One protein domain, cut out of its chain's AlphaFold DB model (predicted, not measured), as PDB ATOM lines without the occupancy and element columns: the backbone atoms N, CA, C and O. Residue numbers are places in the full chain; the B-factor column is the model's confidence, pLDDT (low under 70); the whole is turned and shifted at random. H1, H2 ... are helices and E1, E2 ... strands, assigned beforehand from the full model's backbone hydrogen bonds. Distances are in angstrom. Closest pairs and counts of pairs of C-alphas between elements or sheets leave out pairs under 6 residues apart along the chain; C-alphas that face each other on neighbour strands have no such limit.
ATOM      1  N   ASP A   4     143.176 153.905 169.384       90.25
ATOM      2  CA  ASP A   4     144.443 153.255 169.071       90.25
ATOM      3  C   ASP A   4     145.534 153.826 169.992       90.25
ATOM      4  O   ASP A   4     145.550 155.018 170.311       90.25
ATOM      5  N   THR A   5     146.464 152.981 170.441       88.50
ATOM      6  CA  THR A   5     147.592 153.419 171.276       88.50
ATOM      7  C   THR A   5     148.911 152.999 170.653       88.50
ATOM      8  O   THR A   5     149.080 151.857 170.232       88.50
ATOM      9  N   TYR A   6     149.856 153.933 170.600       88.38
ATOM     10  CA  TYR A   6     151.153 153.722 169.963       88.38
ATOM     11  C   TYR A   6     152.267 153.977 170.961       88.38
ATOM     12  O   TYR A   6     152.378 155.064 171.529       88.38
ATOM     13  N   ARG A   7     153.125 152.979 171.167       87.56
ATOM     14  CA  ARG A   7     154.301 153.127 172.022       87.56
ATOM     15  C   ARG A   7     155.479 153.610 171.185       87.56
ATOM     16  O   ARG A   7     155.983 152.887 170.334       87.56
ATOM     17  N   VAL A   8     155.931 154.825 171.460       87.19
ATOM     18  CA  VAL A   8     157.016 155.494 170.739       87.19
ATOM     19  C   VAL A   8     158.227 155.625 171.662       87.19
ATOM     20  O   VAL A   8     158.107 156.010 172.829       87.19
ATOM     21  N   LYS A   9     159.415 155.276 171.162       84.81
ATOM     22  CA  LYS A   9     160.671 155.429 171.907       84.81
ATOM     23  C   LYS A   9     161.114 156.890 171.837       84.81
ATOM     24  O   LYS A   9     161.371 157.400 170.752       84.81
ATOM     25  N   GLN A  10     161.207 157.557 172.983       82.75
ATOM     26  CA  GLN A  10     161.807 158.884 173.071       82.75
ATOM     27  C   GLN A  10     163.336 158.747 173.084       82.75
ATOM     28  O   GLN A  10     163.875 157.773 173.627       82.75
ATOM     29  N   TYR A  11     164.039 159.721 172.496       77.88
ATOM     30  CA  TYR A  11     165.495 159.830 172.624       77.88
ATOM     31  C   TYR A  11     165.892 159.803 174.114       77.88
ATOM     32  O   TYR A  11     165.236 160.436 174.941       77.88
ATOM     33  N   ASN A  12     166.945 159.049 174.449       71.19
ATOM     34  CA  ASN A  12     167.464 158.833 175.813       71.19
ATOM     35  C   ASN A  12     166.563 158.028 176.787       71.19
ATOM     36  O   ASN A  12     166.536 158.280 177.987       71.19
ATOM     37  N   SER A  13     165.913 156.969 176.288       61.31
ATOM     38  CA  SER A  13     165.445 155.806 177.081       61.31
ATOM     39  C   SER A  13     164.207 155.982 177.969       61.31
ATOM     40  O   SER A  13     164.066 155.315 178.992       61.31
ATOM     41  N   THR A  14     163.216 156.752 177.512       75.50
ATOM     42  CA  THR A  14     161.830 156.589 177.991       75.50
ATOM     43  C   THR A  14     160.881 156.286 176.833       75.50
ATOM     44  O   THR A  14     160.951 156.892 175.770       75.50
ATOM     45  N   SER A  15     159.995 155.302 176.997       80.44
ATOM     46  CA  SER A  15     158.889 155.104 176.053       80.44
ATOM     47  C   SER A  15     157.731 156.016 176.433       80.44
ATOM     48  O   SER A  15     157.324 156.059 177.599       80.44
ATOM     49  N   LYS A  16     157.158 156.689 175.444       85.25
ATOM     50  CA  LYS A  16     155.890 157.399 175.577       85.25
ATOM     51  C   LYS A  16     154.803 156.612 174.860       85.25
ATOM     52  O   LYS A  16     155.078 155.925 173.879       85.25
ATOM     53  N   THR A  17     153.587 156.696 175.368       88.38
ATOM     54  CA  THR A  17     152.412 156.111 174.730       88.38
ATOM     55  C   THR A  17     151.557 157.250 174.216       88.38
ATOM     56  O   THR A  17     151.149 158.115 174.987       88.38
ATOM     57  N   VAL A  18     151.327 157.269 172.911       88.75
ATOM     58  CA  VAL A  18     150.435 158.216 172.247       88.75
ATOM     59  C   VAL A  18     149.052 157.585 172.191       88.75
ATOM     60  O   VAL A  18     148.920 156.445 171.743       88.75
ATOM     61  N   VAL A  19     148.044 158.312 172.665       88.94
ATOM     62  CA  VAL A  19     146.636 157.917 172.584       88.94
ATOM     63  C   VAL A  19     146.010 158.640 171.403       88.94
ATOM     64  O   VAL A  19     145.968 159.874 171.381       88.94
ATOM     65  N   CYS A  20     145.530 157.866 170.437       89.12
ATOM     66  CA  CYS A  20     144.824 158.361 169.269       89.12
ATOM     67  C   CYS A  20     143.357 157.944 169.333       89.12
ATOM     68  O   CYS A  20     143.052 156.794 169.645       89.12
ATOM     69  N   ILE A  21     142.462 158.869 169.002       86.81
ATOM     70  CA  ILE A  21     141.030 158.601 168.890       86.81
ATOM     71  C   ILE A  21     140.601 158.941 167.467       86.81
ATOM     72  O   ILE A  21     140.869 160.045 166.992       86.81
ATOM     73  N   ASP A  22     140.016 157.968 166.770       86.12
ATOM     74  CA  ASP A  22     139.585 158.082 165.371       86.12
ATOM     75  C   ASP A  22     140.689 158.667 164.460       86.12
ATOM     76  O   ASP A  22     140.473 159.547 163.630       86.12
ATOM     77  N   GLY A  23     141.924 158.191 164.664       83.94
ATOM     78  CA  GLY A  23     143.111 158.611 163.911       83.94
ATOM     79  C   GLY A  23     143.742 159.937 164.353       83.94
ATOM     80  O   GLY A  23     144.817 160.277 163.857       83.94
ATOM     81  N   LYS A  24     143.147 160.673 165.303       86.62
ATOM     82  CA  LYS A  24     143.690 161.939 165.823       86.62
ATOM     83  C   LYS A  24     144.470 161.722 167.125       86.62
ATOM     84  O   LYS A  24     143.908 161.166 168.067       86.62
ATOM     85  N   PRO A  25     145.732 162.174 167.233       88.00
ATOM     86  CA  PRO A  25     146.482 162.100 168.483       88.00
ATOM     87  C   PRO A  25     145.924 163.111 169.492       88.00
ATOM     88  O   PRO A  25     145.945 164.314 169.244       88.00
ATOM     89  N   ILE A  26     145.442 162.622 170.636       87.50
ATOM     90  CA  ILE A  26     144.807 163.458 171.668       87.50
ATOM     91  C   ILE A  26     145.770 163.756 172.808       87.50
ATOM     92  O   ILE A  26     145.898 164.899 173.238       87.50
ATOM     93  N   CYS A  27     146.480 162.746 173.313       86.81
ATOM     94  CA  CYS A  27     147.418 162.953 174.409       86.81
ATOM     95  C   CYS A  27     148.588 161.971 174.386       86.81
ATOM     96  O   CYS A  27     148.543 160.912 173.757       86.81
ATOM     97  N   ILE A  28     149.657 162.346 175.090       87.25
ATOM     98  CA  ILE A  28     150.861 161.536 175.257       87.25
ATOM     99  C   ILE A  28     151.040 161.273 176.745       87.25
ATOM    100  O   ILE A  28     151.124 162.207 177.543       87.25
ATOM    101  N   VAL A  29     151.147 160.003 177.115       84.69
ATOM    102  CA  VAL A  29     151.395 159.575 178.491       84.69
ATOM    103  C   VAL A  29     152.718 158.844 178.619       84.69
ATOM    104  O   VAL A  29     153.274 158.305 177.661       84.69
ATOM    105  N   GLN A  30     153.263 158.842 179.828       76.94
ATOM    106  CA  GLN A  30     154.487 158.117 180.127       76.94
ATOM    107  C   GLN A  30     154.163 156.652 180.439       76.94
ATOM    108  O   GLN A  30     153.497 156.353 181.427       76.94
ATOM    109  N   GLY A  31     154.658 155.737 179.601       67.44
ATOM    110  CA  GLY A  31     154.474 154.295 179.781       67.44
ATOM    111  C   GLY A  31     153.056 153.777 179.494       67.44
ATOM    112  O   GLY A  31     152.203 154.476 178.957       67.44
ATOM    113  N   CYS A  32     152.829 152.503 179.827       63.34
ATOM    114  CA  CYS A  32     151.596 151.744 179.561       63.34
ATOM    115  C   CYS A  32     150.885 151.348 180.875       63.34
ATOM    116  O   CYS A  32     150.455 150.213 181.049       63.34
ATOM    117  N   GLY A  33     150.876 152.256 181.858       74.75
ATOM    118  CA  GLY A  33     150.405 151.980 183.222       74.75
ATOM    119  C   GLY A  33     148.960 152.412 183.496       74.75
ATOM    120  O   GLY A  33     148.195 152.726 182.586       74.75
ATOM    121  N   LYS A  34     148.614 152.507 184.788       79.75
ATOM    122  CA  LYS A  34     147.280 152.907 185.284       79.75
ATOM    123  C   LYS A  34     146.762 154.216 184.679       79.75
ATOM    124  O   LYS A  34     145.574 154.333 184.426       79.75
ATOM    125  N   THR A  35     147.640 155.176 184.392       80.50
ATOM    126  CA  THR A  35     147.255 156.462 183.789       80.50
ATOM    127  C   THR A  35     146.615 156.297 182.412       80.50
ATOM    128  O   THR A  35     145.610 156.941 182.138       80.50
ATOM    129  N   LEU A  36     147.159 155.414 181.565       84.19
ATOM    130  CA  LEU A  36     146.590 155.127 180.247       84.19
ATOM    131  C   LEU A  36     145.211 154.480 180.387       84.19
ATOM    132  O   LEU A  36     144.264 154.913 179.742       84.19
ATOM    133  N   SER A  37     145.107 153.487 181.275       86.25
ATOM    134  CA  SER A  37     143.841 152.816 181.574       86.25
ATOM    135  C   SER A  37     142.780 153.815 182.031       86.25
ATOM    136  O   SER A  37     141.681 153.815 181.496       86.25
ATOM    137  N   ASN A  38     143.126 154.707 182.964       87.75
ATOM    138  CA  ASN A  38     142.202 155.713 183.482       87.75
ATOM    139  C   ASN A  38     141.732 156.683 182.395       87.75
ATOM    140  O   ASN A  38     140.565 157.048 182.382       87.75
ATOM    141  N   ILE A  39     142.623 157.090 181.487       86.56
ATOM    142  CA  ILE A  39     142.272 157.969 180.364       86.56
ATOM    143  C   ILE A  39     141.309 157.264 179.414       86.56
ATOM    144  O   ILE A  39     140.281 157.834 179.072       86.56
ATOM    145  N   ILE A  40     141.609 156.023 179.026       86.56
ATOM    146  CA  ILE A  40     140.738 155.235 178.146       86.56
ATOM    147  C   ILE A  40     139.357 155.066 178.785       86.56
ATOM    148  O   ILE A  40     138.351 155.317 178.127       86.56
ATOM    149  N   SER A  41     139.304 154.710 180.071       88.31
ATOM    150  CA  SER A  41     138.048 154.575 180.810       88.31
ATOM    151  C   SER A  41     137.281 155.897 180.907       88.31
ATOM    152  O   SER A  41     136.072 155.904 180.710       88.31
ATOM    153  N   TYR A  42     137.964 157.020 181.144       89.00
ATOM    154  CA  TYR A  42     137.327 158.338 181.193       89.00
ATOM    155  C   TYR A  42     136.698 158.722 179.851       89.00
ATOM    156  O   TYR A  42     135.554 159.156 179.808       89.00
ATOM    157  N   ILE A  43     137.413 158.497 178.742       85.25
ATOM    158  CA  ILE A  43     136.885 158.761 177.396       85.25
ATOM    159  C   ILE A  43     135.692 157.834 177.088       85.25
ATOM    160  O   ILE A  43     134.746 158.237 176.422       85.25
ATOM    161  N   GLN A  44     135.700 156.601 177.597       85.25
ATOM    162  CA  GLN A  44     134.569 155.672 177.484       85.25
ATOM    163  C   GLN A  44     133.370 156.036 178.386       85.25
ATOM    164  O   GLN A  44     132.366 155.330 178.354       85.25
ATOM    165  N   GLY A  45     133.455 157.112 179.178       84.44
ATOM    166  CA  GLY A  45     132.368 157.591 180.033       84.44
ATOM    167  C   GLY A  45     132.332 156.975 181.434       84.44
ATOM    168  O   GLY A  45     131.362 157.173 182.163       84.44
ATOM    169  N   TYR A  46     133.368 156.237 181.842       87.50
ATOM    170  CA  TYR A  46     133.475 155.752 183.217       87.50
ATOM    171  C   TYR A  46     133.932 156.870 184.162       87.50
ATOM    172  O   TYR A  46     134.796 157.681 183.820       87.50
ATOM    173  N   ASP A  47     133.411 156.859 185.390       81.38
ATOM    174  CA  ASP A  47     133.824 157.797 186.437       81.38
ATOM    175  C   ASP A  47     135.211 157.426 186.978       81.38
ATOM    176  O   ASP A  47     135.373 156.618 187.898       81.38
ATOM    177  N   VAL A  48     136.244 157.976 186.339       84.38
ATOM    178  CA  VAL A  48     137.643 157.755 186.703       84.38
ATOM    179  C   VAL A  48     138.361 159.087 186.854       84.38
ATOM    180  O   VAL A  48     138.312 159.967 185.996       84.38
ATOM    181  N   LYS A  49     139.090 159.237 187.960       79.56
ATOM    182  CA  LYS A  49     139.793 160.481 188.274       79.56
ATOM    183  C   LYS A  49     141.090 160.604 187.470       79.56
ATOM    184  O   LYS A  49     142.068 159.895 187.725       79.56
ATOM    185  N   ILE A  50     141.125 161.553 186.536       82.38
ATOM    186  CA  ILE A  50     142.361 162.007 185.885       82.38
ATOM    187  C   ILE A  50     142.996 163.092 186.760       82.38
ATOM    188  O   ILE A  50     142.431 164.168 186.946       82.38
ATOM    189  N   PHE A  51     144.180 162.808 187.308       76.94
ATOM    190  CA  PHE A  51     144.911 163.750 188.165       76.94
ATOM    191  C   PHE A  51     145.642 164.842 187.375       76.94
ATOM    192  O   PHE A  51     145.869 165.932 187.894       76.94
ATOM    193  N   ASP A  52     146.007 164.565 186.123       80.94
ATOM    194  CA  ASP A  52     146.681 165.538 185.269       80.94
ATOM    195  C   ASP A  52     145.656 166.490 184.636       80.94
ATOM    196  O   ASP A  52     144.953 166.152 183.681       80.94
ATOM    197  N   GLY A  53     145.562 167.700 185.189       83.56
ATOM    198  CA  GLY A  53     144.585 168.698 184.755       83.56
ATOM    199  C   GLY A  53     144.782 169.195 183.319       83.56
ATOM    200  O   GLY A  53     143.817 169.657 182.709       83.56
ATOM    201  N   LYS A  54     145.995 169.101 182.750       85.38
ATOM    202  CA  LYS A  54     146.228 169.473 181.344       85.38
ATOM    203  C   LYS A  54     145.662 168.408 180.417       85.38
ATOM    204  O   LYS A  54     144.942 168.746 179.483       85.38
ATOM    205  N   ILE A  55     145.946 167.137 180.713       84.31
ATOM    206  CA  ILE A  55     145.396 166.000 179.965       84.31
ATOM    207  C   ILE A  55     143.870 166.009 180.047       84.31
ATOM    208  O   ILE A  55     143.213 165.888 179.016       84.31
ATOM    209  N   LYS A  56     143.314 166.234 181.245       86.75
ATOM    210  CA  LYS A  56     141.865 166.322 181.438       86.75
ATOM    211  C   LYS A  56     141.234 167.386 180.531       86.75
ATOM    212  O   LYS A  56     140.339 167.062 179.769       86.75
ATOM    213  N   LYS A  57     141.767 168.616 180.522       88.81
ATOM    214  CA  LYS A  57     141.259 169.704 179.663       88.81
ATOM    215  C   LYS A  57     141.282 169.372 178.169       88.81
ATOM    216  O   LYS A  57     140.380 169.782 177.449       88.81
ATOM    217  N   ILE A  58     142.323 168.685 177.696       87.62
ATOM    218  CA  ILE A  58     142.431 168.298 176.282       87.62
ATOM    219  C   ILE A  58     141.367 167.252 175.935       87.62
ATOM    220  O   ILE A  58     140.724 167.365 174.896       87.62
ATOM    221  N   ILE A  59     141.165 166.267 176.813       86.19
ATOM    222  CA  ILE A  59     140.142 165.233 176.625       86.19
ATOM    223  C   ILE A  59     138.737 165.840 176.703       86.19
ATOM    224  O   ILE A  59     137.932 165.571 175.821       86.19
ATOM    225  N   ASP A  60     138.466 166.700 177.688       87.62
ATOM    226  CA  ASP A  60     137.183 167.405 177.826       87.62
ATOM    227  C   ASP A  60     136.866 168.218 176.565       87.62
ATOM    228  O   ASP A  60     135.748 168.176 176.056       87.62
ATOM    229  N   LYS A  61     137.869 168.922 176.019       88.00
ATOM    230  CA  LYS A  61     137.718 169.661 174.762       88.00
ATOM    231  C   LYS A  61     137.385 168.727 173.598       88.00
ATOM    232  O   LYS A  61     136.488 169.040 172.826       88.00
ATOM    233  N   TYR A  62     138.080 167.597 173.487       85.31
ATOM    234  CA  TYR A  62     137.813 166.614 172.438       85.31
ATOM    235  C   TYR A  62     136.401 166.024 172.541       85.31
ATOM    236  O   TYR A  62     135.722 165.908 171.526       85.31
ATOM    237  N   ILE A  63     135.946 165.677 173.750       83.88
ATOM    238  CA  ILE A  63     134.594 165.148 173.975       83.88
ATOM    239  C   ILE A  63     133.554 166.197 173.566       83.88
ATOM    240  O   ILE A  63     132.669 165.890 172.776       83.88
ATOM    241  N   ALA A  64     133.720 167.451 174.002       85.44
ATOM    242  CA  ALA A  64     132.824 168.544 173.629       85.44
ATOM    243  C   ALA A  64     132.797 168.817 172.111       85.44
ATOM    244  O   ALA A  64     131.744 169.114 171.561       85.44
ATOM    245  N   GLU A  65     133.941 168.703 171.423       81.88
ATOM    246  CA  GLU A  65     134.028 168.821 169.958       81.88
ATOM    247  C   GLU A  65     133.444 167.605 169.220       81.88
ATOM    248  O   GLU A  65     133.112 167.721 168.044       81.88
ATOM    249  N   SER A  66     133.348 166.440 169.867       72.25
ATOM    250  CA  SER A  66     132.813 165.214 169.264       72.25
ATOM    251  C   SER A  66     131.299 165.057 169.439       72.25
ATOM    252  O   SER A  66     130.705 164.253 168.722       72.25
ATOM    253  N   GLU A  67     130.696 165.765 170.396       66.81
ATOM    254  CA  GLU A  67     129.241 165.810 170.618       66.81
ATOM    255  C   GLU A  67     128.551 166.981 169.888       66.81
ATOM    256  O   GLU A  67     127.321 167.033 169.855       66.81
ATOM    257  N   GLY A  68     129.334 167.912 169.328       50.56
ATOM    258  CA  GLY A  68     128.868 169.092 168.590       50.56
ATOM    259  C   GLY A  68     128.733 168.911 167.083       50.56
ATOM    260  O   GLY A  68     129.324 167.963 166.519       50.56
TER     261      GLY A  68
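Overview. This is residues 4 to 68 of the 68 residues of an uncharacterized protein of Methanobrevibacter sp (UniProt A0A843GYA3). A strongly twisted three-strand sheet has helix H1 over one face, along its strands, while H2 passes edge strand E3, only grazing the sheet. The printed part, 65 residues, runs E1, E2, E3, H1, H2; the strands form a meander, each the antiparallel neighbour of the one before. It is mixed helix and strand, compact with radius of gyration of the C-alphas 12.0 A, and elongated, 40 by 24 by 18 A.

Along the chain. E1 is residues 4 to 10, 18.7 A, from C-alpha 4 at (144.443, 153.255, 169.071). E2 is 14 to 21, 22.8 A; E3 24 to 30, 18.3 A; H1 34 to 43, 14.3 A. H2 is 53 to 66, 19.8 A, to C-alpha 66 at (132.813, 165.214, 169.264).

Arrangement. Within hydrogen-bond range are N 6 and O 18, 2.9 A, in hairpin E1 and E2, and N 17 and O 29, 2.8 A, in hairpin E2 and E3. H1's height over the sheet is 10.1 A. The closest C-alphas of E3 and H2 are Cys 27 and Ile 55, 6.7 A. Both helices have every O i to N i+4 pair within range.

Size, cuts and confidence. The printed part has no cut and no long link. Residues 13, 31 to 32 and 67 to 68 have pLDDT under 70.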